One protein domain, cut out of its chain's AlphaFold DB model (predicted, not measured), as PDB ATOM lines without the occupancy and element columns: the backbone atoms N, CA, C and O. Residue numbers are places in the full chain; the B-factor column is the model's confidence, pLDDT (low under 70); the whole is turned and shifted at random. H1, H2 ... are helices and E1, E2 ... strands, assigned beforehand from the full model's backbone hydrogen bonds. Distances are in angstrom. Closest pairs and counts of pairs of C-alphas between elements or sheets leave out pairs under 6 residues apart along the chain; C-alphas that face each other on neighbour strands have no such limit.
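Overview. This is residues 32 to 195 of the 339 residues of the protein "VCBS repeat-containing protein" of Candidatus Poribacteria bacterium (UniProt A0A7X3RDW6). Two strongly twisted sheets of strands face each other as a sandwich, E1 to E5 on one side and E6 to E9 on the other, with edge strand E6 drawn close to E2 and edge strand E9 close to E5. A long loop between E5 and E6 swings away from this body, and its residues 144 to 149 stick out free. The 164 printed residues include, along the chain, E1, H1, E2, E3, E4, E5, H2, E6, E7, E8 and E9; both sheets run in that strand order and are antiparallel. The class is mostly strand, though under half of the residues are in named elements. The whole is compact, with a radius of gyration of the C-alphas of 15.8 A and spans of 45 by 42 by 26 A.

Along the chain. E1, residues 36 to 39, begins at C-alpha 36 (261.437, 391.417, 287.714). H1 is residues 46 to 49. E2, residues 63 to 73, is 30.6 A long, E3, residues 82 to 91, 29.6 A, E4, residues 101 to 110, 26.0 A, and E5, residues 117 to 126, 24.2 A. E5 bends by 57 degrees at residue 120. H2 is residues 153 to 156, E6 is 162 to 166, beginning at C-alpha 162 (255.089, 379.189, 292.139), and E7 is 175 to 179. E8, residues 183 to 190, is 22.6 A long, and E9, residues 193 to 195, ends at C-alpha 195 (257.010, 373.491, 275.015).

Arrangement. In the larger sheet E1 and E2 are within hydrogen-bond range at N 38 and O 70, 2.8 A. E2 to E5 form a meander, each strand the antiparallel neighbour of the one before: N 86 and O 69 are 2.8 A apart, N 85 and O 107 2.8 A, N 122 and O 106 2.8 A. H1 only grazes this sheet with residues 47 to 49; its closest C-alpha to E2 is Gly 48, 5.3 A from that of Thr 67. E6 to E9 form the second meander: N 175 and O 166 are 2.7 A apart, N 176 and O 187 2.8 A, N 188 and O 195 2.8 A. The facing parts of the sheets are 10.2 A centre to centre, their strands at 21 degrees. The closest C-alphas of E2 and E6 are Leu 69 and Ser 162, 6.9 A; of E5 and E9, Asp 120 and Glu 193, 6.3 A. H2 is not on either sheet. Both helices are too short for an O i to N i+4 pair; the single O i to N i+3 pair is within range in H1 but not in H2.

Size, cuts and confidence. The farthest C-alphas, Ala 114 and Phe 146, are 50.0 A apart. The printed part has no cut. The links H1 to E2 and E5 to H2 are long. Mean pLDDT of the printed part is 77.4; 39 residues are under 70, among them 92 to 100, 127 to 137 and 150 to 160.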
ATOM      1  N   THR A  32     272.145 388.596 281.435       47.81
ATOM      2  CA  THR A  32     271.178 388.006 282.354       47.81
ATOM      3  C   THR A  32     270.041 389.000 282.426       47.81
ATOM      4  O   THR A  32     270.224 390.109 282.939       47.81
ATOM      5  N   SER A  33     268.942 388.682 281.750       56.56
ATOM      6  CA  SER A  33     267.891 389.651 281.524       56.56
ATOM      7  C   SER A  33     267.366 390.004 282.909       56.56
ATOM      8  O   SER A  33     267.097 389.110 283.705       56.56
ATOM      9  N   ASP A  34     267.341 391.293 283.267       75.50
ATOM     10  CA  ASP A  34     266.908 391.712 284.605       75.50
ATOM     11  C   ASP A  34     265.483 391.195 284.845       75.50
ATOM     12  O   ASP A  34     264.509 391.790 284.361       75.50
ATOM     13  N   VAL A  35     265.370 390.077 285.567       87.06
ATOM     14  CA  VAL A  35     264.094 389.430 285.846       87.06
ATOM     15  C   VAL A  35     263.416 390.175 286.982       87.06
ATOM     16  O   VAL A  35     263.931 390.265 288.098       87.06
ATOM     17  N   GLN A  36     262.221 390.693 286.718       90.56
ATOM     18  CA  GLN A  36     261.437 391.417 287.714       90.56
ATOM     19  C   GLN A  36     260.253 390.583 288.181       90.56
ATOM     20  O   GLN A  36     259.280 390.401 287.448       90.56
ATOM     21  N   TYR A  37     260.314 390.120 289.428       91.19
ATOM     22  CA  TYR A  37     259.227 389.379 290.059       91.19
ATOM     23  C   TYR A  37     258.265 390.300 290.811       91.19
ATOM     24  O   TYR A  37     258.671 391.225 291.515       91.19
ATOM     25  N   ARG A  38     256.972 389.984 290.736       91.56
ATOM     26  CA  ARG A  38     255.931 390.547 291.599       91.56
ATOM     27  C   ARG A  38     254.992 389.448 292.067       91.56
ATOM     28  O   ARG A  38     254.279 388.858 291.259       91.56
ATOM     29  N   ARG A  39     254.932 389.243 293.383       88.44
ATOM     30  CA  ARG A  39     253.916 388.401 294.021       88.44
ATOM     31  C   ARG A  39     252.680 389.231 294.347       88.44
ATOM     32  O   ARG A  39     252.795 390.346 294.859       88.44
ATOM     33  N   PHE A  40     251.505 388.683 294.080       85.88
ATOM     34  CA  PHE A  40     250.234 389.316 294.402       85.88
ATOM     35  C   PHE A  40     249.710 388.728 295.707       85.88
ATOM     36  O   PHE A  40     249.591 387.520 295.866       85.88
ATOM     37  N   ARG A  41     249.449 389.594 296.688       73.81
ATOM     38  CA  ARG A  41     249.013 389.162 298.026       73.81
ATOM     39  C   ARG A  41     247.499 388.971 298.127       73.81
ATOM     40  O   ARG A  41     247.026 388.287 299.028       73.81
ATOM     41  N   TYR A  42     246.749 389.621 297.243       76.12
ATOM     42  CA  TYR A  42     245.295 389.662 297.277       76.12
ATOM     43  C   TYR A  42     244.747 389.384 295.883       76.12
ATOM     44  O   TYR A  42     245.158 390.030 294.920       76.12
ATOM     45  N   ALA A  43     243.761 388.493 295.791       73.19
ATOM     46  CA  ALA A  43     243.115 388.133 294.527       73.19
ATOM     47  C   ALA A  43     242.411 389.313 293.828       73.19
ATOM     48  O   ALA A  43     242.153 389.275 292.627       73.19
ATOM     49  N   TYR A  44     242.116 390.379 294.579       74.38
ATOM     50  CA  TYR A  44     241.475 391.593 294.078       74.38
ATOM     51  C   TYR A  44     242.458 392.706 293.689       74.38
ATOM     52  O   TYR A  44     242.025 393.836 293.474       74.38
ATOM     53  N   ASP A  45     243.767 392.434 293.633       84.25
ATOM     54  CA  ASP A  45     244.738 393.417 293.143       84.25
ATOM     55  C   ASP A  45     244.403 393.784 291.677       84.25
ATOM     56  O   ASP A  45     244.454 392.902 290.809       84.25
ATOM     57  N   PRO A  46     244.078 395.057 291.367       85.81
ATOM     58  CA  PRO A  46     243.659 395.466 290.024       85.81
ATOM     59  C   PRO A  46     244.694 395.156 288.938       85.81
ATOM     60  O   PRO A  46     244.340 394.875 287.793       85.81
ATOM     61  N   GLU A  47     245.984 395.182 289.282       87.31
ATOM     62  CA  GLU A  47     247.050 394.876 288.332       87.31
ATOM     63  C   GLU A  47     247.149 393.380 288.035       87.31
ATOM     64  O   GLU A  47     247.555 393.010 286.935       87.31
ATOM     65  N   GLY A  48     246.759 392.528 288.983       86.62
ATOM     66  CA  GLY A  48     246.640 391.089 288.774       86.62
ATOM     67  C   GLY A  48     245.387 390.727 287.974       86.62
ATOM     68  O   GLY A  48     245.442 389.863 287.101       86.62
ATOM     69  N   GLN A  49     244.273 391.421 288.217       86.94
ATOM     70  CA  GLN A  49     242.983 391.121 287.586       86.94
ATOM     71  C   GLN A  49     242.936 391.404 286.082       86.94
ATOM     72  O   GLN A  49     242.180 390.755 285.361       86.94
ATOM     73  N   LYS A  50     243.770 392.319 285.569       88.06
ATOM     74  CA  LYS A  50     243.808 392.624 284.126       88.06
ATOM     75  C   LYS A  50     244.143 391.408 283.250       88.06
ATOM     76  O   LYS A  50     243.824 391.418 282.068       88.06
ATOM     77  N   TYR A  51     244.778 390.374 283.812       88.00
ATOM     78  CA  TYR A  51     245.122 389.140 283.100       88.00
ATOM     79  C   TYR A  51     243.963 388.130 283.044       88.00
ATOM     80  O   TYR A  51     243.953 387.253 282.184       88.00
ATOM     81  N   HIS A  52     242.942 388.263 283.899       86.69
ATOM     82  CA  HIS A  52     241.816 387.315 283.949       86.69
ATOM     83  C   HIS A  52     240.933 387.382 282.699       86.69
ATOM     84  O   HIS A  52     240.239 386.421 282.388       86.69
ATOM     85  N   VAL A  53     241.000 388.482 281.940       82.69
ATOM     86  CA  VAL A  53     240.286 388.654 280.662       82.69
ATOM     87  C   VAL A  53     240.685 387.615 279.604       82.69
ATOM     88  O   VAL A  53     239.936 387.380 278.659       82.69
ATOM     89  N   PHE A  54     241.856 386.985 279.749       84.06
ATOM     90  CA  PHE A  54     242.349 385.967 278.818       84.06
ATOM     91  C   PHE A  54     241.789 384.569 279.074       84.06
ATOM     92  O   PHE A  54     242.046 383.671 278.271       84.06
ATOM     93  N   LEU A  55     241.030 384.402 280.158       81.06
ATOM     94  CA  LEU A  55     240.335 383.173 280.509       81.06
ATOM     95  C   LEU A  55     238.927 383.264 279.913       81.06
ATOM     96  O   LEU A  55     238.114 384.103 280.299       81.06
ATOM     97  N   SER A  56     238.650 382.431 278.912       68.62
ATOM     98  CA  SER A  56     237.496 382.601 278.013       68.62
ATOM     99  C   SER A  56     236.123 382.331 278.641       68.62
ATOM    100  O   SER A  56     235.097 382.650 278.035       68.62
ATOM    101  N   ARG A  57     236.069 381.753 279.850       70.25
ATOM    102  CA  ARG A  57     234.819 381.463 280.565       70.25
ATOM    103  C   ARG A  57     234.722 382.250 281.872       70.25
ATOM    104  O   ARG A  57     235.707 382.308 282.616       70.25
ATOM    105  N   PRO A  58     233.531 382.788 282.199       70.69
ATOM    106  CA  PRO A  58     233.292 383.325 283.527       70.69
ATOM    107  C   PRO A  58     233.512 382.220 284.558       70.69
ATOM    108  O   PRO A  58     233.147 381.060 284.343       70.69
ATOM    109  N   VAL A  59     234.141 382.586 285.668       74.88
ATOM    110  CA  VAL A  59     234.378 381.659 286.769       74.88
ATOM    111  C   VAL A  59     233.028 381.227 287.380       74.88
ATOM    112  O   VAL A  59     232.146 382.076 287.530       74.88
ATOM    113  N   PRO A  60     232.811 379.933 287.696       74.31
ATOM    114  CA  PRO A  60     231.618 379.474 288.402       74.31
ATOM    115  C   PRO A  60     231.430 380.227 289.721       74.31
ATOM    116  O   PRO A  60     232.416 380.591 290.352       74.31
ATOM    117  N   GLU A  61     230.185 380.387 290.181       75.06
ATOM    118  CA  GLU A  61     229.851 381.160 291.396       75.06
ATOM    119  C   GLU A  61     230.605 380.705 292.659       75.06
ATOM    120  O   GLU A  61     230.831 381.488 293.578       75.06
ATOM    121  N   GLU A  62     231.013 379.437 292.712       77.44
ATOM    122  CA  GLU A  62     231.733 378.854 293.846       77.44
ATOM    123  C   GLU A  62     233.249 379.106 293.819       77.44
ATOM    124  O   GLU A  62     233.941 378.753 294.778       77.44
ATOM    125  N   LEU A  63     233.773 379.701 292.744       80.50
ATOM    126  CA  LEU A  63     235.197 379.873 292.475       80.50
ATOM    127  C   LEU A  63     235.535 381.339 292.149       80.50
ATOM    128  O   LEU A  63     234.675 382.130 291.771       80.50
ATOM    129  N   TYR A  64     236.811 381.704 292.254       81.00
ATOM    130  CA  TYR A  64     237.340 382.949 291.690       81.00
ATOM    131  C   TYR A  64     238.736 382.739 291.096       81.00
ATOM    132  O   TYR A  64     239.445 381.804 291.476       81.00
ATOM    133  N   TYR A  65     239.115 383.606 290.154       83.50
ATOM    134  CA  TYR A  65     240.474 383.665 289.621       83.50
ATOM    135  C   TYR A  65     241.373 384.467 290.565       83.50
ATOM    136  O   TYR A  65     241.019 385.570 290.984       83.50
ATOM    137  N   SER A  66     242.544 383.923 290.875       85.31
ATOM    138  CA  SER A  66     243.594 384.583 291.647       85.31
ATOM    139  C   SER A  66     244.859 384.647 290.804       85.31
ATOM    140  O   SER A  66     245.257 383.660 290.192       85.31
ATOM    141  N   THR A  67     245.481 385.819 290.732       88.81
ATOM    142  CA  THR A  67     246.826 385.950 290.158       88.81
ATOM    143  C   THR A  67     247.813 385.788 291.300       88.81
ATOM    144  O   THR A  67     247.690 386.506 292.285       88.81
ATOM    145  N   GLU A  68     248.779 384.881 291.176       87.31
ATOM    146  CA  GLU A  68     249.714 384.549 292.262       87.31
ATOM    147  C   GLU A  68     251.055 385.268 292.090       87.31
ATOM    148  O   GLU A  68     251.567 385.932 292.999       87.31
ATOM    149  N   LEU A  69     251.625 385.162 290.890       91.00
ATOM    150  CA  LEU A  69     252.981 385.603 290.593       91.00
ATOM    151  C   LEU A  69     253.075 386.117 289.160       91.00
ATOM    152  O   LEU A  69     252.453 385.578 288.246       91.00
ATOM    153  N   ARG A  70     253.896 387.145 288.969       93.00
ATOM    154  CA  ARG A  70     254.336 387.613 287.661       93.00
ATOM    155  C   ARG A  70     255.852 387.716 287.627       93.00
ATOM    156  O   ARG A  70     256.444 388.183 288.601       93.00
ATOM    157  N   ALA A  71     256.436 387.376 286.488       92.50
ATOM    158  CA  ALA A  71     257.803 387.711 286.132       92.50
ATOM    159  C   ALA A  71     257.819 388.480 284.811       92.50
ATOM    160  O   ALA A  71     256.990 388.238 283.933       92.50
ATOM    161  N   THR A  72     258.760 389.403 284.675       90.31
ATOM    162  CA  THR A  72     259.009 390.120 283.425       90.31
ATOM    163  C   THR A  72     260.481 390.001 283.084       90.31
ATOM    164  O   THR A  72     261.324 390.375 283.900       90.31
ATOM    165  N   ALA A  73     260.767 389.484 281.895       88.31
ATOM    166  CA  ALA A  73     262.109 389.227 281.388       88.31
ATOM    167  C   ALA A  73     262.078 389.171 279.855       88.31
ATOM    168  O   ALA A  73     261.004 389.242 279.267       88.31
ATOM    169  N   ASN A  74     263.248 389.069 279.231       84.69
ATOM    170  CA  ASN A  74     263.351 388.555 277.868       84.69
ATOM    171  C   ASN A  74     263.383 387.024 277.992       84.69
ATOM    172  O   ASN A  74     264.343 386.501 278.561       84.69
ATOM    173  N   ILE A  75     262.299 386.357 277.595       81.00
ATOM    174  CA  ILE A  75     262.090 384.915 277.791       81.00
ATOM    175  C   ILE A  75     262.431 384.130 276.515       81.00
ATOM    176  O   ILE A  75     263.026 383.069 276.630       81.00
ATOM    177  N   ASP A  76     262.111 384.658 275.327       79.50
ATOM    178  CA  ASP A  76     262.264 383.990 274.012       79.50
ATOM    179  C   ASP A  76     263.444 384.560 273.191       79.50
ATOM    180  O   ASP A  76     263.401 384.625 271.965       79.50
ATOM    181  N   ASP A  77     264.474 385.071 273.875       74.94
ATOM    182  CA  ASP A  77     265.622 385.784 273.283       74.94
ATOM    183  C   ASP A  77     265.219 386.870 272.253       74.94
ATOM    184  O   ASP A  77     265.845 387.067 271.208       74.94
ATOM    185  N   THR A  78     264.145 387.611 272.548       73.06
ATOM    186  CA  THR A  78     263.678 388.741 271.736       73.06
ATOM    187  C   THR A  78     264.094 390.086 272.348       73.06
ATOM    188  O   THR A  78     264.286 390.210 273.558       73.06
ATOM    189  N   PRO A  79     264.262 391.161 271.553       72.12
ATOM    190  CA  PRO A  79     264.505 392.496 272.108       72.12
ATOM    191  C   PRO A  79     263.376 392.989 273.027       72.12
ATOM    192  O   PRO A  79     263.583 393.877 273.863       72.12
ATOM    193  N   GLU A  80     262.166 392.467 272.838       76.31
ATOM    194  CA  GLU A  80     260.995 392.778 273.634       76.31
ATOM    195  C   GLU A  80     261.011 392.032 274.979       76.31
ATOM    196  O   GLU A  80     261.535 390.938 275.119       76.31
ATOM    197  N   LYS A  81     260.430 392.644 276.019       82.19
ATOM    198  CA  LYS A  81     260.220 391.944 277.293       82.19
ATOM    199  C   LYS A  81     258.856 391.279 277.282       82.19
ATOM    200  O   LYS A  81     257.842 391.958 277.092       82.19
ATOM    201  N   GLU A  82     258.809 389.998 277.604       87.00
ATOM    202  CA  GLU A  82     257.580 389.282 277.885       87.00
ATOM    203  C   GLU A  82     257.265 389.264 279.381       87.00
ATOM    204  O   GLU A  82     258.079 389.532 280.270       87.00
ATOM    205  N   THR A  83     256.002 388.981 279.668       89.50
ATOM    206  CA  THR A  83     255.473 388.863 281.015       89.50
ATOM    207  C   THR A  83     254.867 387.483 281.204       89.50
ATOM    208  O   THR A  83     253.807 387.199 280.646       89.50
ATOM    209  N   ALA A  84     255.501 386.666 282.042       90.94
ATOM    210  CA  ALA A  84     254.945 385.408 282.521       90.94
ATOM    211  C   ALA A  84     254.046 385.657 283.736       90.94
ATOM    212  O   ALA A  84     254.440 386.345 284.682       90.94
ATOM    213  N   VAL A  85     252.833 385.108 283.726       91.06
ATOM    214  CA  VAL A  85     251.835 385.278 284.789       91.06
ATOM    215  C   VAL A  85     251.271 383.926 285.197       91.06
ATOM    216  O   VAL A  85     250.735 383.194 284.370       91.06
ATOM    217  N   LEU A  86     251.341 383.634 286.493       90.56
ATOM    218  CA  LEU A  86     250.751 382.458 287.115       90.56
ATOM    219  C   LEU A  86     249.400 382.820 287.730       90.56
ATOM    220  O   LEU A  86     249.307 383.721 288.571       90.56
ATOM    221  N   MET A  87     248.360 382.106 287.315       88.75
ATOM    222  CA  MET A  87     246.993 382.291 287.796       88.75
ATOM    223  C   MET A  87     246.414 380.967 288.285       88.75
ATOM    224  O   MET A  87     246.707 379.906 287.739       88.75
ATOM    225  N   THR A  88     245.546 381.026 289.286       85.31
ATOM    226  CA  THR A  88     244.854 379.869 289.851       85.31
ATOM    227  C   THR A  88     243.349 380.106 289.891       85.31
ATOM    228  O   THR A  88     242.875 381.244 289.922       85.31
ATOM    229  N   THR A  89     242.574 379.023 289.887       81.38
ATOM    230  CA  THR A  89     241.169 379.051 290.313       81.38
ATOM    231  C   THR A  89     241.056 378.460 291.701       81.38
ATOM    232  O   THR A  89     241.539 377.359 291.947       81.38
ATOM    233  N   VAL A  90     240.402 379.166 292.615       75.75
ATOM    234  CA  VAL A  90     240.309 378.778 294.030       75.75
ATOM    235  C   VAL A  90     238.870 378.880 294.526       75.75
ATOM    236  O   VAL A  90     238.064 379.640 293.993       75.75
ATOM    237  N   ASN A  91     238.537 378.104 295.560       72.81
ATOM    238  CA  ASN A  91     237.208 378.120 296.176       72.81
ATOM    239  C   ASN A  91     236.890 379.471 296.846       72.81
ATOM    240  O   ASN A  91     237.618 379.930 297.726       72.81
ATOM    241  N   ALA A  92     235.723 380.040 296.534       62.06
ATOM    242  CA  ALA A  92     235.231 381.316 297.065       62.06
ATOM    243  C   ALA A  92     234.957 381.313 298.581       62.06
ATOM    244  O   ALA A  92     234.898 382.369 299.208       62.06
ATOM    245  N   LYS A  93     234.825 380.134 299.209       55.28
ATOM    246  CA  LYS A  93     234.483 379.994 300.641       55.28
ATOM    247  C   LYS A  93     235.613 380.352 301.618       55.28
ATOM    248  O   LYS A  93     235.381 380.355 302.824       55.28
ATOM    249  N   SER A  94     236.816 380.665 301.138       50.62
ATOM    250  CA  SER A  94     237.949 381.054 301.980       50.62
ATOM    251  C   SER A  94     238.703 382.222 301.346       50.62
ATOM    252  O   SER A  94     239.617 382.031 300.550       50.62
ATOM    253  N   ALA A  95     238.337 383.448 301.722       44.31
ATOM    254  CA  ALA A  95     239.061 384.658 301.326       44.31
ATOM    255  C   ALA A  95     240.392 384.854 302.090       44.31
ATOM    256  O   ALA A  95     241.107 385.820 301.843       44.31
ATOM    257  N   THR A  96     240.711 383.984 303.061       41.94
ATOM    258  CA  THR A  96     241.803 384.200 304.034       41.94
ATOM    259  C   THR A  96     242.738 383.010 304.247       41.94
ATOM    260  O   THR A  96     243.745 383.160 304.937       41.94
ATOM    261  N   ARG A  97     242.453 381.839 303.671       42.00
ATOM    262  CA  ARG A  97     243.403 380.718 303.597       42.00
ATOM    263  C   ARG A  97     243.699 380.411 302.135       42.00
ATOM    264  O   ARG A  97     242.750 380.495 301.351       42.00
ATOM    265  N   PRO A  98     244.943 380.036 301.784       47.03
ATOM    266  CA  PRO A  98     245.237 379.487 300.467       47.03
ATOM    267  C   PRO A  98     244.298 378.296 300.259       47.03
ATOM    268  O   PRO A  98     244.361 377.295 300.976       47.03
ATOM    269  N   GLY A  99     243.291 378.496 299.413       53.22
ATOM    270  CA  GLY A  99     242.306 377.470 299.118       53.22
ATOM    271  C   GLY A  99     242.961 376.366 298.302       53.22
ATOM    272  O   GLY A  99     243.952 376.603 297.621       53.22
ATOM    273  N   GLU A 100     242.382 375.167 298.330       65.25
ATOM    274  CA  GLU A 100     242.686 374.167 297.308       65.25
ATOM    275  C   GLU A 100     242.382 374.779 295.939       65.25
ATOM    276  O   GLU A 100     241.210 375.015 295.607       65.25
ATOM    277  N   TRP A 101     243.419 375.056 295.155       72.88
ATOM    278  CA  TRP A 101     243.225 375.443 293.771       72.88
ATOM    279  C   TRP A 101     242.628 374.275 292.983       72.88
ATOM    280  O   TRP A 101     242.811 373.098 293.306       72.88
ATOM    281  N   LYS A 102     241.833 374.604 291.967       75.94
ATOM    282  CA  LYS A 102     241.164 373.637 291.089       75.94
ATOM    283  C   LYS A 102     241.858 373.549 289.743       75.94
ATOM    284  O   LYS A 102     241.928 372.464 289.179       75.94
ATOM    285  N   GLN A 103     242.393 374.661 289.256       81.31
ATOM    286  CA  GLN A 103     243.203 374.729 288.049       81.31
ATOM    287  C   GLN A 103     244.305 375.768 288.209       81.31
ATOM    288  O   GLN A 103     244.144 376.750 288.939       81.31
ATOM    289  N   VAL A 104     245.397 375.549 287.485       83.69
ATOM    290  CA  VAL A 104     246.554 376.441 287.436       83.69
ATOM    291  C   VAL A 104     246.858 376.763 285.978       83.69
ATOM    292  O   VAL A 104     246.899 375.868 285.132       83.69
ATOM    293  N   TYR A 105     247.079 378.041 285.696       86.94
ATOM    294  CA  TYR A 105     247.322 378.589 284.371       86.94
ATOM    295  C   TYR A 105     248.623 379.382 284.342       86.94
ATOM    296  O   TYR A 105     248.929 380.116 285.284       86.94
ATOM    297  N   LEU A 106     249.335 379.290 283.226       89.44
ATOM    298  CA  LEU A 106     250.528 380.069 282.936       89.44
ATOM    299  C   LEU A 106     250.307 380.854 281.643       89.44
ATOM    300  O   LEU A 106     250.037 380.274 280.598       89.44
ATOM    301  N   LEU A 107     250.381 382.175 281.717       89.31
ATOM    302  CA  LEU A 107     250.152 383.090 280.600       89.31
ATOM    303  C   LEU A 107     251.461 383.787 280.232       89.31
ATOM    304  O   LEU A 107     252.109 384.334 281.121       89.31
ATOM    305  N   ILE A 108     251.778 383.860 278.940       88.00
ATOM    306  CA  ILE A 108     252.737 384.833 278.399       88.00
ATOM    307  C   ILE A 108     251.959 385.976 277.768       88.00
ATOM    308  O   ILE A 108     251.058 385.770 276.948       88.00
ATOM    309  N   ALA A 109     252.308 387.196 278.155       87.44
ATOM    310  CA  ALA A 109     251.761 388.406 277.578       87.44
ATOM    311  C   ALA A 109     252.863 389.415 277.248       87.44
ATOM    312  O   ALA A 109     253.885 389.477 277.927       87.44
ATOM    313  N   ASP A 110     252.622 390.244 276.238       82.81
ATOM    314  CA  ASP A 110     253.482 391.385 275.920       82.81
ATOM    315  C   ASP A 110     253.459 392.409 277.074       82.81
ATOM    316  O   ASP A 110     252.392 392.752 277.604       82.81
ATOM    317  N   HIS A 111     254.639 392.890 277.477       69.88
ATOM    318  CA  HIS A 111     254.817 393.895 278.525       69.88
ATOM    319  C   HIS A 111     254.298 395.297 278.126       69.88
ATOM    320  O   HIS A 111     253.996 396.110 279.004       69.88
ATOM    321  N   GLN A 112     254.182 395.624 276.832       56.69
ATOM    322  CA  GLN A 112     254.178 397.018 276.356       56.69
ATOM    323  C   GLN A 112     252.835 397.787 276.327       56.69
ATOM    324  O   GLN A 112     252.763 398.845 275.701       56.69
ATOM    325  N   ALA A 113     251.768 397.374 277.021       55.78
ATOM    326  CA  ALA A 113     250.489 398.094 276.917       55.78
ATOM    327  C   ALA A 113     249.689 398.250 278.223       55.78
ATOM    328  O   ALA A 113     249.786 397.460 279.161       55.78
ATOM    329  N   ALA A 114     248.834 399.286 278.250       63.47
ATOM    330  CA  ALA A 114     247.846 399.525 279.310       63.47
ATOM    331  C   ALA A 114     246.886 398.333 279.494       63.47
ATOM    332  O   ALA A 114     246.398 398.090 280.596       63.47
ATOM    333  N   MET A 115     246.674 397.565 278.421       66.75
ATOM    334  CA  MET A 115     246.064 396.240 278.424       66.75
ATOM    335  C   MET A 115     247.079 395.251 277.845       66.75
ATOM    336  O   MET A 115     247.507 395.471 276.712       66.75
ATOM    337  N   PRO A 116     247.476 394.190 278.572       77.56
ATOM    338  CA  PRO A 116     248.390 393.185 278.037       77.56
ATOM    339  C   PRO A 116     247.829 392.559 276.753       77.56
ATOM    340  O   PRO A 116     246.614 392.527 276.547       77.56
ATOM    341  N   LYS A 117     248.696 392.019 275.898       82.88
ATOM    342  CA  LYS A 117     248.282 391.178 274.769       82.88
ATOM    343  C   LYS A 117     248.687 389.741 275.068       82.88
ATOM    344  O   LYS A 117     249.865 389.495 275.293       82.88
ATOM    345  N   LYS A 118     247.726 388.810 275.075       85.25
ATOM    346  CA  LYS A 118     248.010 387.371 275.199       85.25
ATOM    347  C   LYS A 118     248.884 386.921 274.030       85.25
ATOM    348  O   LYS A 118     248.514 387.155 272.878       85.25
ATOM    349  N   ILE A 119     249.995 386.271 274.358       84.62
ATOM    350  CA  ILE A 119     250.845 385.557 273.409       84.62
ATOM    351  C   ILE A 119     250.475 384.073 273.468       84.62
ATOM    352  O   ILE A 119     249.928 383.558 272.497       84.62
ATOM    353  N   ASP A 120     250.612 383.438 274.636       85.50
ATOM    354  CA  ASP A 120     250.223 382.038 274.847       85.50
ATOM    355  C   ASP A 120     249.633 381.812 276.253       85.50
ATOM    356  O   ASP A 120     249.890 382.583 277.177       85.50
ATOM    357  N   LEU A 121     248.799 380.783 276.419       85.38
ATOM    358  CA  LEU A 121     248.186 380.388 277.691       85.38
ATOM    359  C   LEU A 121     248.249 378.868 277.843       85.38
ATOM    360  O   LEU A 121     247.609 378.137 277.092       85.38
ATOM    361  N   PHE A 122     248.944 378.413 278.874       82.12
ATOM    362  CA  PHE A 122     249.115 377.013 279.225       82.12
ATOM    363  C   PHE A 122     248.283 376.644 280.451       82.12
ATOM    364  O   PHE A 122     248.187 377.430 281.397       82.12
ATOM    365  N   LYS A 123     247.719 375.432 280.480       81.69
ATOM    366  CA  LYS A 123     247.082 374.882 281.683       81.69
ATOM    367  C   LYS A 123     248.035 373.884 282.335       81.69
ATOM    368  O   LYS A 123     248.298 372.821 281.785       81.69
ATOM    369  N   LEU A 124     248.549 374.235 283.507       77.75
ATOM    370  CA  LEU A 124     249.526 373.433 284.248       77.75
ATOM    371  C   LEU A 124     248.861 372.268 284.981       77.75
ATOM    372  O   LEU A 124     249.393 371.166 285.016       77.75
ATOM    373  N   PHE A 125     247.679 372.513 285.546       74.69
ATOM    374  CA  PHE A 125     246.956 371.524 286.335       74.69
ATOM    375  C   PHE A 125     245.442 371.667 286.179       74.69
ATOM    376  O   PHE A 125     244.922 372.781 286.062       74.69
ATOM    377  N   ASP A 126     244.735 370.536 286.259       73.50
ATOM    378  CA  ASP A 126     243.278 370.482 286.329       73.50
ATOM    379  C   ASP A 126     242.770 369.384 287.279       73.50
ATOM    380  O   ASP A 126     243.024 368.198 287.075       73.50
ATOM    381  N   ALA A 127     241.989 369.770 288.292       67.06
ATOM    382  CA  ALA A 127     241.341 368.843 289.219       67.06
ATOM    383  C   ALA A 127     240.154 368.084 288.591       67.06
ATOM    384  O   ALA A 127     239.553 367.250 289.270       67.06
ATOM    385  N   GLY A 128     239.739 368.415 287.361       60.56
ATOM    386  CA  GLY A 128     238.681 367.725 286.609       60.56
ATOM    387  C   GLY A 128     237.272 367.838 287.206       60.56
ATOM    388  O   GLY A 128     236.357 367.148 286.768       60.56
ATOM    389  N   THR A 129     237.086 368.685 288.221       61.69
ATOM    390  CA  THR A 129     235.847 368.767 289.016       61.69
ATOM    391  C   THR A 129     234.891 369.865 288.556       61.69
ATOM    392  O   THR A 129     233.705 369.795 288.865       61.69
ATOM    393  N   TYR A 130     235.366 370.852 287.793       62.12
ATOM    394  CA  TYR A 130     234.576 372.009 287.367       62.12
ATOM    395  C   TYR A 130     234.686 372.225 285.854       62.12
ATOM    396  O   TYR A 130     235.756 372.055 285.277       62.12
ATOM    397  N   ALA A 131     233.591 372.644 285.208       57.81
ATOM    398  CA  ALA A 131     233.517 372.917 283.764       57.81
ATOM    399  C   ALA A 131     234.175 374.257 283.360       57.81
ATOM    400  O   ALA A 131     233.591 375.076 282.641       57.81
ATOM    401  N   LEU A 132     235.388 374.488 283.850       64.88
ATOM    402  CA  LEU A 132     236.244 375.618 283.503       64.88
ATOM    403  C   LEU A 132     236.912 375.399 282.127       64.88
ATOM    404  O   LEU A 132     236.568 374.455 281.419       64.88
ATOM    405  N   GLU A 133     237.786 376.311 281.698       59.31
ATOM    406  CA  GLU A 133     238.325 376.390 280.332       59.31
ATOM    407  C   GLU A 133     238.814 375.037 279.752       59.31
ATOM    408  O   GLU A 133     239.509 374.250 280.404       59.31
ATOM    409  N   ALA A 134     238.417 374.763 278.501       50.53
ATOM    410  CA  ALA A 134     238.829 373.585 277.734       50.53
ATOM    411  C   ALA A 134     240.299 373.743 277.281       50.53
ATOM    412  O   ALA A 134     240.717 374.863 276.998       50.53
ATOM    413  N   PRO A 135     241.103 372.664 277.254       54.97
ATOM    414  CA  PRO A 135     242.563 372.750 277.303       54.97
ATOM    415  C   PRO A 135     243.169 373.435 276.070       54.97
ATOM    416  O   PRO A 135     242.835 373.084 274.942       54.97
ATOM    417  N   ALA A 136     244.107 374.358 276.305       60.28
ATOM    418  CA  ALA A 136     245.035 374.847 275.286       60.28
ATOM    419  C   ALA A 136     246.169 373.825 275.071       60.28
ATOM    420  O   ALA A 136     246.349 373.349 273.956       60.28
ATOM    421  N   LYS A 137     246.847 373.418 276.156       65.75
ATOM    422  CA  LYS A 137     247.823 372.313 276.291       65.75
ATOM    423  C   LYS A 137     247.865 371.924 277.793       65.75
ATOM    424  O   LYS A 137     247.610 372.797 278.626       65.75
ATOM    425  N   THR A 138     248.111 370.654 278.137       71.31
ATOM    426  CA  THR A 138     248.182 370.147 279.533       71.31
ATOM    427  C   THR A 138     249.505 369.411 279.740       71.31
ATOM    428  O   THR A 138     249.922 368.705 278.828       71.31
ATOM    429  N   ILE A 139     250.127 369.551 280.916       76.00
ATOM    430  CA  ILE A 139     251.343 368.806 281.287       76.00
ATOM    431  C   ILE A 139     250.989 367.364 281.641       76.00
ATOM    432  O   ILE A 139     250.101 367.127 282.467       76.00
ATOM    433  N   GLU A 140     251.706 366.409 281.058       78.81
ATOM    434  CA  GLU A 140     251.630 365.003 281.457       78.81
ATOM    435  C   GLU A 140     252.796 364.664 282.382       78.81
ATOM    436  O   GLU A 140     253.880 364.313 281.926       78.81
ATOM    437  N   LEU A 141     252.548 364.735 283.693       79.94
ATOM    438  CA  LEU A 141     253.546 364.390 284.702       79.94
ATOM    439  C   LEU A 141     254.048 362.957 284.522       79.94
ATOM    440  O   LEU A 141     253.259 362.007 284.529       79.94
ATOM    441  N   GLN A 142     255.368 362.810 284.442       82.12
ATOM    442  CA  GLN A 142     256.008 361.506 284.343       82.12
ATOM    443  C   GLN A 142     256.440 360.998 285.720       82.12
ATOM    444  O   GLN A 142     257.012 361.719 286.541       82.12
ATOM    445  N   SER A 143     256.218 359.715 285.980       76.56
ATOM    446  CA  SER A 143     256.847 359.050 287.122       76.56
ATOM    447  C   SER A 143     258.325 358.793 286.811       76.56
ATOM    448  O   SER A 143     258.642 358.341 285.701       76.56
ATOM    449  N   PRO A 144     259.259 359.056 287.749       75.25
ATOM    450  CA  PRO A 144     260.656 358.703 287.542       75.25
ATOM    451  C   PRO A 144     260.794 357.220 287.190       75.25
ATOM    452  O   PRO A 144     260.076 356.370 287.722       75.25
ATOM    453  N   ARG A 145     261.719 356.870 286.286       79.94
ATOM    454  CA  ARG A 145     261.893 355.450 285.945       79.94
ATOM    455  C   ARG A 145     262.304 354.668 287.184       79.94
ATOM    456  O   ARG A 145     263.115 355.134 287.979       79.94
ATOM    457  N   PHE A 146     261.805 353.437 287.256       82.12
ATOM    458  CA  PHE A 146     262.103 352.489 288.331       82.12
ATOM    459  C   PHE A 146     261.551 352.892 289.698       82.12
ATOM    460  O   PHE A 146     261.977 352.352 290.715       82.12
ATOM    461  N   VAL A 147     260.570 353.789 289.692       78.94
ATOM    462  CA  VAL A 147     259.704 354.102 290.815       78.94
ATOM    463  C   VAL A 147     258.324 353.526 290.519       78.94
ATOM    464  O   VAL A 147     257.745 353.804 289.474       78.94
ATOM    465  N   PHE A 148     257.806 352.703 291.431       77.81
ATOM    466  CA  PHE A 148     256.594 351.897 291.207       77.81
ATOM    467  C   PHE A 148     255.373 352.397 291.979       77.81
ATOM    468  O   PHE A 148     254.287 351.840 291.856       77.81
ATOM    469  N   THR A 149     255.545 353.443 292.783       73.94
ATOM    470  CA  THR A 149     254.464 354.053 293.555       73.94
ATOM    471  C   THR A 149     254.357 355.502 293.140       73.94
ATOM    472  O   THR A 149     255.258 356.276 293.450       73.94
ATOM    473  N   GLU A 150     253.277 355.864 292.458       68.69
ATOM    474  CA  GLU A 150     252.957 357.261 292.162       68.69
ATOM    475  C   GLU A 150     252.313 357.918 293.389       68.69
ATOM    476  O   GLU A 150     251.585 357.246 294.135       68.69
ATOM    477  N   PRO A 151     252.534 359.222 293.629       67.31
ATOM    478  CA  PRO A 151     251.761 359.929 294.634       67.31
ATOM    479  C   PRO A 151     250.266 359.896 294.262       67.31
ATOM    480  O   PRO A 151     249.911 359.936 293.079       67.31
ATOM    481  N   PRO A 152     249.357 359.852 295.251       64.94
ATOM    482  CA  PRO A 152     247.927 359.958 294.990       64.94
ATOM    483  C   PRO A 152     247.609 361.216 294.168       64.94
ATOM    484  O   PRO A 152     248.178 362.279 294.406       64.94
ATOM    485  N   LYS A 153     246.680 361.142 293.208       62.09
ATOM    486  CA  LYS A 153     246.348 362.292 292.337       62.09
ATOM    487  C   LYS A 153     245.871 363.526 293.112       62.09
ATOM    488  O   LYS A 153     246.028 364.654 292.660       62.09
ATOM    489  N   ASP A 154     245.267 363.322 294.276       56.53
ATOM    490  CA  ASP A 154     244.833 364.363 295.204       56.53
ATOM    491  C   ASP A 154     245.961 364.921 296.082       56.53
ATOM    492  O   ASP A 154     245.789 365.989 296.668       56.53
ATOM    493  N   ALA A 155     247.116 364.256 296.123       56.00
ATOM    494  CA  ALA A 155     248.328 364.724 296.781       56.00
ATOM    495  C   ALA A 155     248.944 365.934 296.042       56.00
ATOM    496  O   ALA A 155     249.619 366.756 296.652       56.00
ATOM    497  N   LEU A 156     248.615 366.123 294.758       56.59
ATOM    498  CA  LEU A 156     248.971 367.293 293.945       56.59
ATOM    499  C   LEU A 156     248.205 368.578 294.319       56.59
ATOM    500  O   LEU A 156     248.092 369.464 293.487       56.59
ATOM    501  N   LYS A 157     247.634 368.704 295.522       58.22
ATOM    502  CA  LYS A 157     246.861 369.887 295.953       58.22
ATOM    503  C   LYS A 157     247.544 370.659 297.094       58.22
ATOM    504  O   LYS A 157     246.913 370.883 298.131       58.22
ATOM    505  N   PRO A 158     248.827 371.040 296.988       58.19
ATOM    506  CA  PRO A 158     249.423 371.931 297.976       58.19
ATOM    507  C   PRO A 158     248.704 373.295 297.966       58.19
ATOM    508  O   PRO A 158     248.106 373.680 296.961       58.19
ATOM    509  N   PRO A 159     248.800 374.079 299.045       56.69
ATOM    510  CA  PRO A 159     248.289 375.448 299.065       56.69
ATOM    511  C   PRO A 159     249.067 376.408 298.149       56.69
ATOM    512  O   PRO A 159     248.544 377.467 297.813       56.69
ATOM    513  N   ASP A 160     250.290 376.051 297.748       65.00
ATOM    514  CA  ASP A 160     251.223 376.957 297.085       65.00
ATOM    515  C   ASP A 160     251.650 376.418 295.713       65.00
ATOM    516  O   ASP A 160     252.053 375.264 295.571       65.00
ATOM    517  N   VAL A 161     251.561 377.284 294.703       78.38
ATOM    518  CA  VAL A 161     252.146 377.098 293.373       78.38
ATOM    519  C   VAL A 161     252.996 378.321 293.058       78.38
ATOM    520  O   VAL A 161     252.610 379.456 293.351       78.38
ATOM    521  N   SER A 162     254.179 378.104 292.500       83.88
ATOM    522  CA  SER A 162     255.089 379.189 292.139       83.88
ATOM    523  C   SER A 162     255.916 378.820 290.917       83.88
ATOM    524  O   SER A 162     255.921 377.667 290.486       83.88
ATOM    525  N   PHE A 163     256.599 379.808 290.344       91.19
ATOM    526  CA  PHE A 163     257.582 379.557 289.305       91.19
ATOM    527  C   PHE A 163     258.802 380.460 289.461       91.19
ATOM    528  O   PHE A 163     258.747 381.510 290.108       91.19
ATOM    529  N   ARG A 164     259.888 380.055 288.811       92.25
ATOM    530  CA  ARG A 164     261.118 380.827 288.629       92.25
ATOM    531  C   ARG A 164     261.570 380.718 287.175       92.25
ATOM    532  O   ARG A 164     261.390 379.674 286.558       92.25
ATOM    533  N   LEU A 165     262.111 381.808 286.644       91.94
ATOM    534  CA  LEU A 165     262.750 381.851 285.333       91.94
ATOM    535  C   LEU A 165     264.217 381.454 285.473       91.94
ATOM    536  O   LEU A 165     264.904 381.991 286.348       91.94
ATOM    537  N   VAL A 166     264.661 380.504 284.658       91.50
ATOM    538  CA  VAL A 166     265.965 379.844 284.764       91.50
ATOM    539  C   VAL A 166     266.487 379.495 283.378       91.50
ATOM    540  O   VAL A 166     265.727 379.009 282.558       91.50
ATOM    541  N   ASP A 167     267.766 379.725 283.115       90.00
ATOM    542  CA  ASP A 167     268.426 379.211 281.910       90.00
ATOM    543  C   ASP A 167     268.956 377.811 282.238       90.00
ATOM    544  O   ASP A 167     270.006 377.678 282.865       90.00
ATOM    545  N   LEU A 168     268.160 376.774 281.959       90.44
ATOM    546  CA  LEU A 168     268.536 375.398 282.301       90.44
ATOM    547  C   LEU A 168     269.460 374.776 281.257       90.44
ATOM    548  O   LEU A 168     270.319 373.965 281.604       90.44
ATOM    549  N   THR A 169     269.286 375.135 279.989       86.56
ATOM    550  CA  THR A 169     270.059 374.590 278.870       86.56
ATOM    551  C   THR A 169     271.401 375.298 278.685       86.56
ATOM    552  O   THR A 169     272.296 374.721 278.065       86.56
ATOM    553  N   GLY A 170     271.579 376.495 279.250       84.50
ATOM    554  CA  GLY A 170     272.787 377.311 279.118       84.50
ATOM    555  C   GLY A 170     272.870 378.056 277.784       84.50
ATOM    556  O   GLY A 170     273.949 378.506 277.392       84.50
ATOM    557  N   ASP A 171     271.761 378.147 277.045       84.38
ATOM    558  CA  ASP A 171     271.695 378.811 275.739       84.38
ATOM    559  C   ASP A 171     271.301 380.296 275.833       84.38
ATOM    560  O   ASP A 171     271.302 380.998 274.820       84.38
ATOM    561  N   GLY A 172     271.045 380.796 277.046       81.31
ATOM    562  CA  GLY A 172     270.615 382.164 277.316       81.31
ATOM    563  C   GLY A 172     269.098 382.366 277.276       81.31
ATOM    564  O   GLY A 172     268.642 383.461 277.621       81.31
ATOM    565  N   ILE A 173     268.320 381.351 276.893       85.38
ATOM    566  CA  ILE A 173     266.855 381.380 276.876       85.38
ATOM    567  C   ILE A 173     266.346 381.032 278.277       85.38
ATOM    568  O   ILE A 173     266.798 380.087 278.917       85.38
ATOM    569  N   LEU A 174     265.393 381.813 278.791       90.25
ATOM    570  CA  LEU A 174     264.836 381.562 280.118       90.25
ATOM    571  C   LEU A 174     263.667 380.577 280.041       90.25
ATOM    572  O   LEU A 174     262.586 380.902 279.556       90.25
ATOM    573  N   ASP A 175     263.845 379.408 280.639       91.69
ATOM    574  CA  ASP A 175     262.789 378.442 280.896       91.69
ATOM    575  C   ASP A 175     262.005 378.782 282.167       91.69
ATOM    576  O   ASP A 175     262.477 379.445 283.095       91.69
ATOM    577  N   ILE A 176     260.775 378.282 282.238       92.19
ATOM    578  CA  ILE A 176     259.887 378.453 283.382       92.19
ATOM    579  C   ILE A 176     259.886 377.167 284.199       92.19
ATOM    580  O   ILE A 176     259.219 376.191 283.854       92.19
ATOM    581  N   TRP A 177     260.601 377.186 285.321       92.75
ATOM    582  CA  TRP A 177     260.547 376.136 286.331       92.75
ATOM    583  C   TRP A 177     259.344 376.367 287.239       92.75
ATOM    584  O   TRP A 177     259.299 377.354 287.978       92.75
ATOM    585  N   VAL A 178     258.380 375.454 287.201       89.56
ATOM    586  CA  VAL A 178     257.136 375.508 287.969       89.56
ATOM    587  C   VAL A 178     257.141 374.416 289.034       89.56
ATOM    588  O   VAL A 178     257.357 373.243 288.736       89.56
ATOM    589  N   GLU A 179     256.828 374.800 290.269       85.62
ATOM    590  CA  GLU A 179     256.659 373.881 291.396       85.62
ATOM    591  C   GLU A 179     255.201 373.890 291.847       85.62
ATOM    592  O   GLU A 179     254.643 374.945 292.169       85.62
ATOM    593  N   PHE A 180     254.580 372.711 291.881       77.94
ATOM    594  CA  PHE A 180     253.213 372.529 292.370       77.94
ATOM    595  C   PHE A 180     253.103 371.228 293.168       77.94
ATOM    596  O   PHE A 180     252.595 370.202 292.722       77.94
ATOM    597  N   GLY A 181     253.564 371.300 294.415       75.56
ATOM    598  CA  GLY A 181     253.312 370.283 295.434       75.56
ATOM    599  C   GLY A 181     254.255 369.118 295.294       75.56
ATOM    600  O   GLY A 181     255.410 369.218 295.683       75.56
ATOM    601  N   TYR A 182     253.749 368.022 294.742       77.94
ATOM    602  CA  TYR A 182     254.507 366.791 294.524       77.94
ATOM    603  C   TYR A 182     254.892 366.629 293.059       77.94
ATOM    604  O   TYR A 182     254.887 365.529 292.514       77.94
ATOM    605  N   ALA A 183     255.146 367.753 292.396       81.56
ATOM    606  CA  ALA A 183     255.509 367.788 290.999       81.56
ATOM    607  C   ALA A 183     256.338 369.027 290.672       81.56
ATOM    608  O   ALA A 183     256.129 370.115 291.223       81.56
ATOM    609  N   VAL A 184     257.245 368.828 289.725       88.81
ATOM    610  CA  VAL A 184     257.984 369.883 289.044       88.81
ATOM    611  C   VAL A 184     257.729 369.752 287.557       88.81
ATOM    612  O   VAL A 184     257.689 368.643 287.022       88.81
ATOM    613  N   ALA A 185     257.600 370.892 286.891       90.75
ATOM    614  CA  ALA A 185     257.669 370.959 285.447       90.75
ATOM    615  C   ALA A 185     258.585 372.094 285.004       90.75
ATOM    616  O   ALA A 185     258.665 373.135 285.655       90.75
ATOM    617  N   VAL A 186     259.239 371.890 283.872       92.19
ATOM    618  CA  VAL A 186     260.006 372.907 283.174       92.19
ATOM    619  C   VAL A 186     259.405 373.093 281.796       92.19
ATOM    620  O   VAL A 186     259.215 372.142 281.031       92.19
ATOM    621  N   ILE A 187     259.087 374.345 281.502       90.44
ATOM    622  CA  ILE A 187     258.420 374.742 280.276       90.44
ATOM    623  C   ILE A 187     259.293 375.788 279.609       90.44
ATOM    624  O   ILE A 187     259.506 376.863 280.167       90.44
ATOM    625  N   SER A 188     259.755 375.474 278.410       88.62
ATOM    626  CA  SER A 188     260.424 376.436 277.553       88.62
ATOM    627  C   SER A 188     259.383 377.237 276.780       88.62
ATOM    628  O   SER A 188     258.325 376.712 276.411       88.62
ATOM    629  N   PHE A 189     259.660 378.512 276.538       85.19
ATOM    630  CA  PHE A 189     258.844 379.357 275.677       85.19
ATOM    631  C   PHE A 189     259.703 379.794 274.499       85.19
ATOM    632  O   PHE A 189     260.597 380.615 274.663       85.19
ATOM    633  N   GLN A 190     259.451 379.186 273.341       81.56
ATOM    634  CA  GLN A 190     260.263 379.378 272.147       81.56
ATOM    635  C   GLN A 190     259.382 379.648 270.934       81.56
ATOM    636  O   GLN A 190     258.433 378.904 270.667       81.56
ATOM    637  N   ASN A 191     259.729 380.668 270.154       81.44
ATOM    638  CA  ASN A 191     259.003 381.075 268.949       81.44
ATOM    639  C   ASN A 191     257.510 381.344 269.205       81.44
ATOM    640  O   ASN A 191     256.651 380.984 268.394       81.44
ATOM    641  N   GLY A 192     257.186 381.967 270.337       78.75
ATOM    642  CA  GLY A 192     255.803 382.289 270.689       78.75
ATOM    643  C   GLY A 192     254.958 381.121 271.216       78.75
ATOM    644  O   GLY A 192     253.756 381.310 271.418       78.75
ATOM    645  N   GLU A 193     255.539 379.941 271.447       82.88
ATOM    646  CA  GLU A 193     254.824 378.773 271.963       82.88
ATOM    647  C   GLU A 193     255.492 378.154 273.189       82.88
ATOM    648  O   GLU A 193     256.709 377.994 273.265       82.88
ATOM    649  N   PHE A 194     254.660 377.696 274.123       84.44
ATOM    650  CA  PHE A 194     255.117 376.822 275.192       84.44
ATOM    651  C   PHE A 194     255.417 375.397 274.708       84.44
ATOM    652  O   PHE A 194     254.584 374.752 274.049       84.44
ATOM    653  N   LYS A 195     256.566 374.879 275.150       86.62
ATOM    654  CA  LYS A 195     257.010 373.491 275.015       86.62
ATOM    655  C   LYS A 195     257.406 372.946 276.389       86.62
ATOM    656  O   LYS A 195     258.276 373.492 277.057       86.62
TER     657      LYS A 195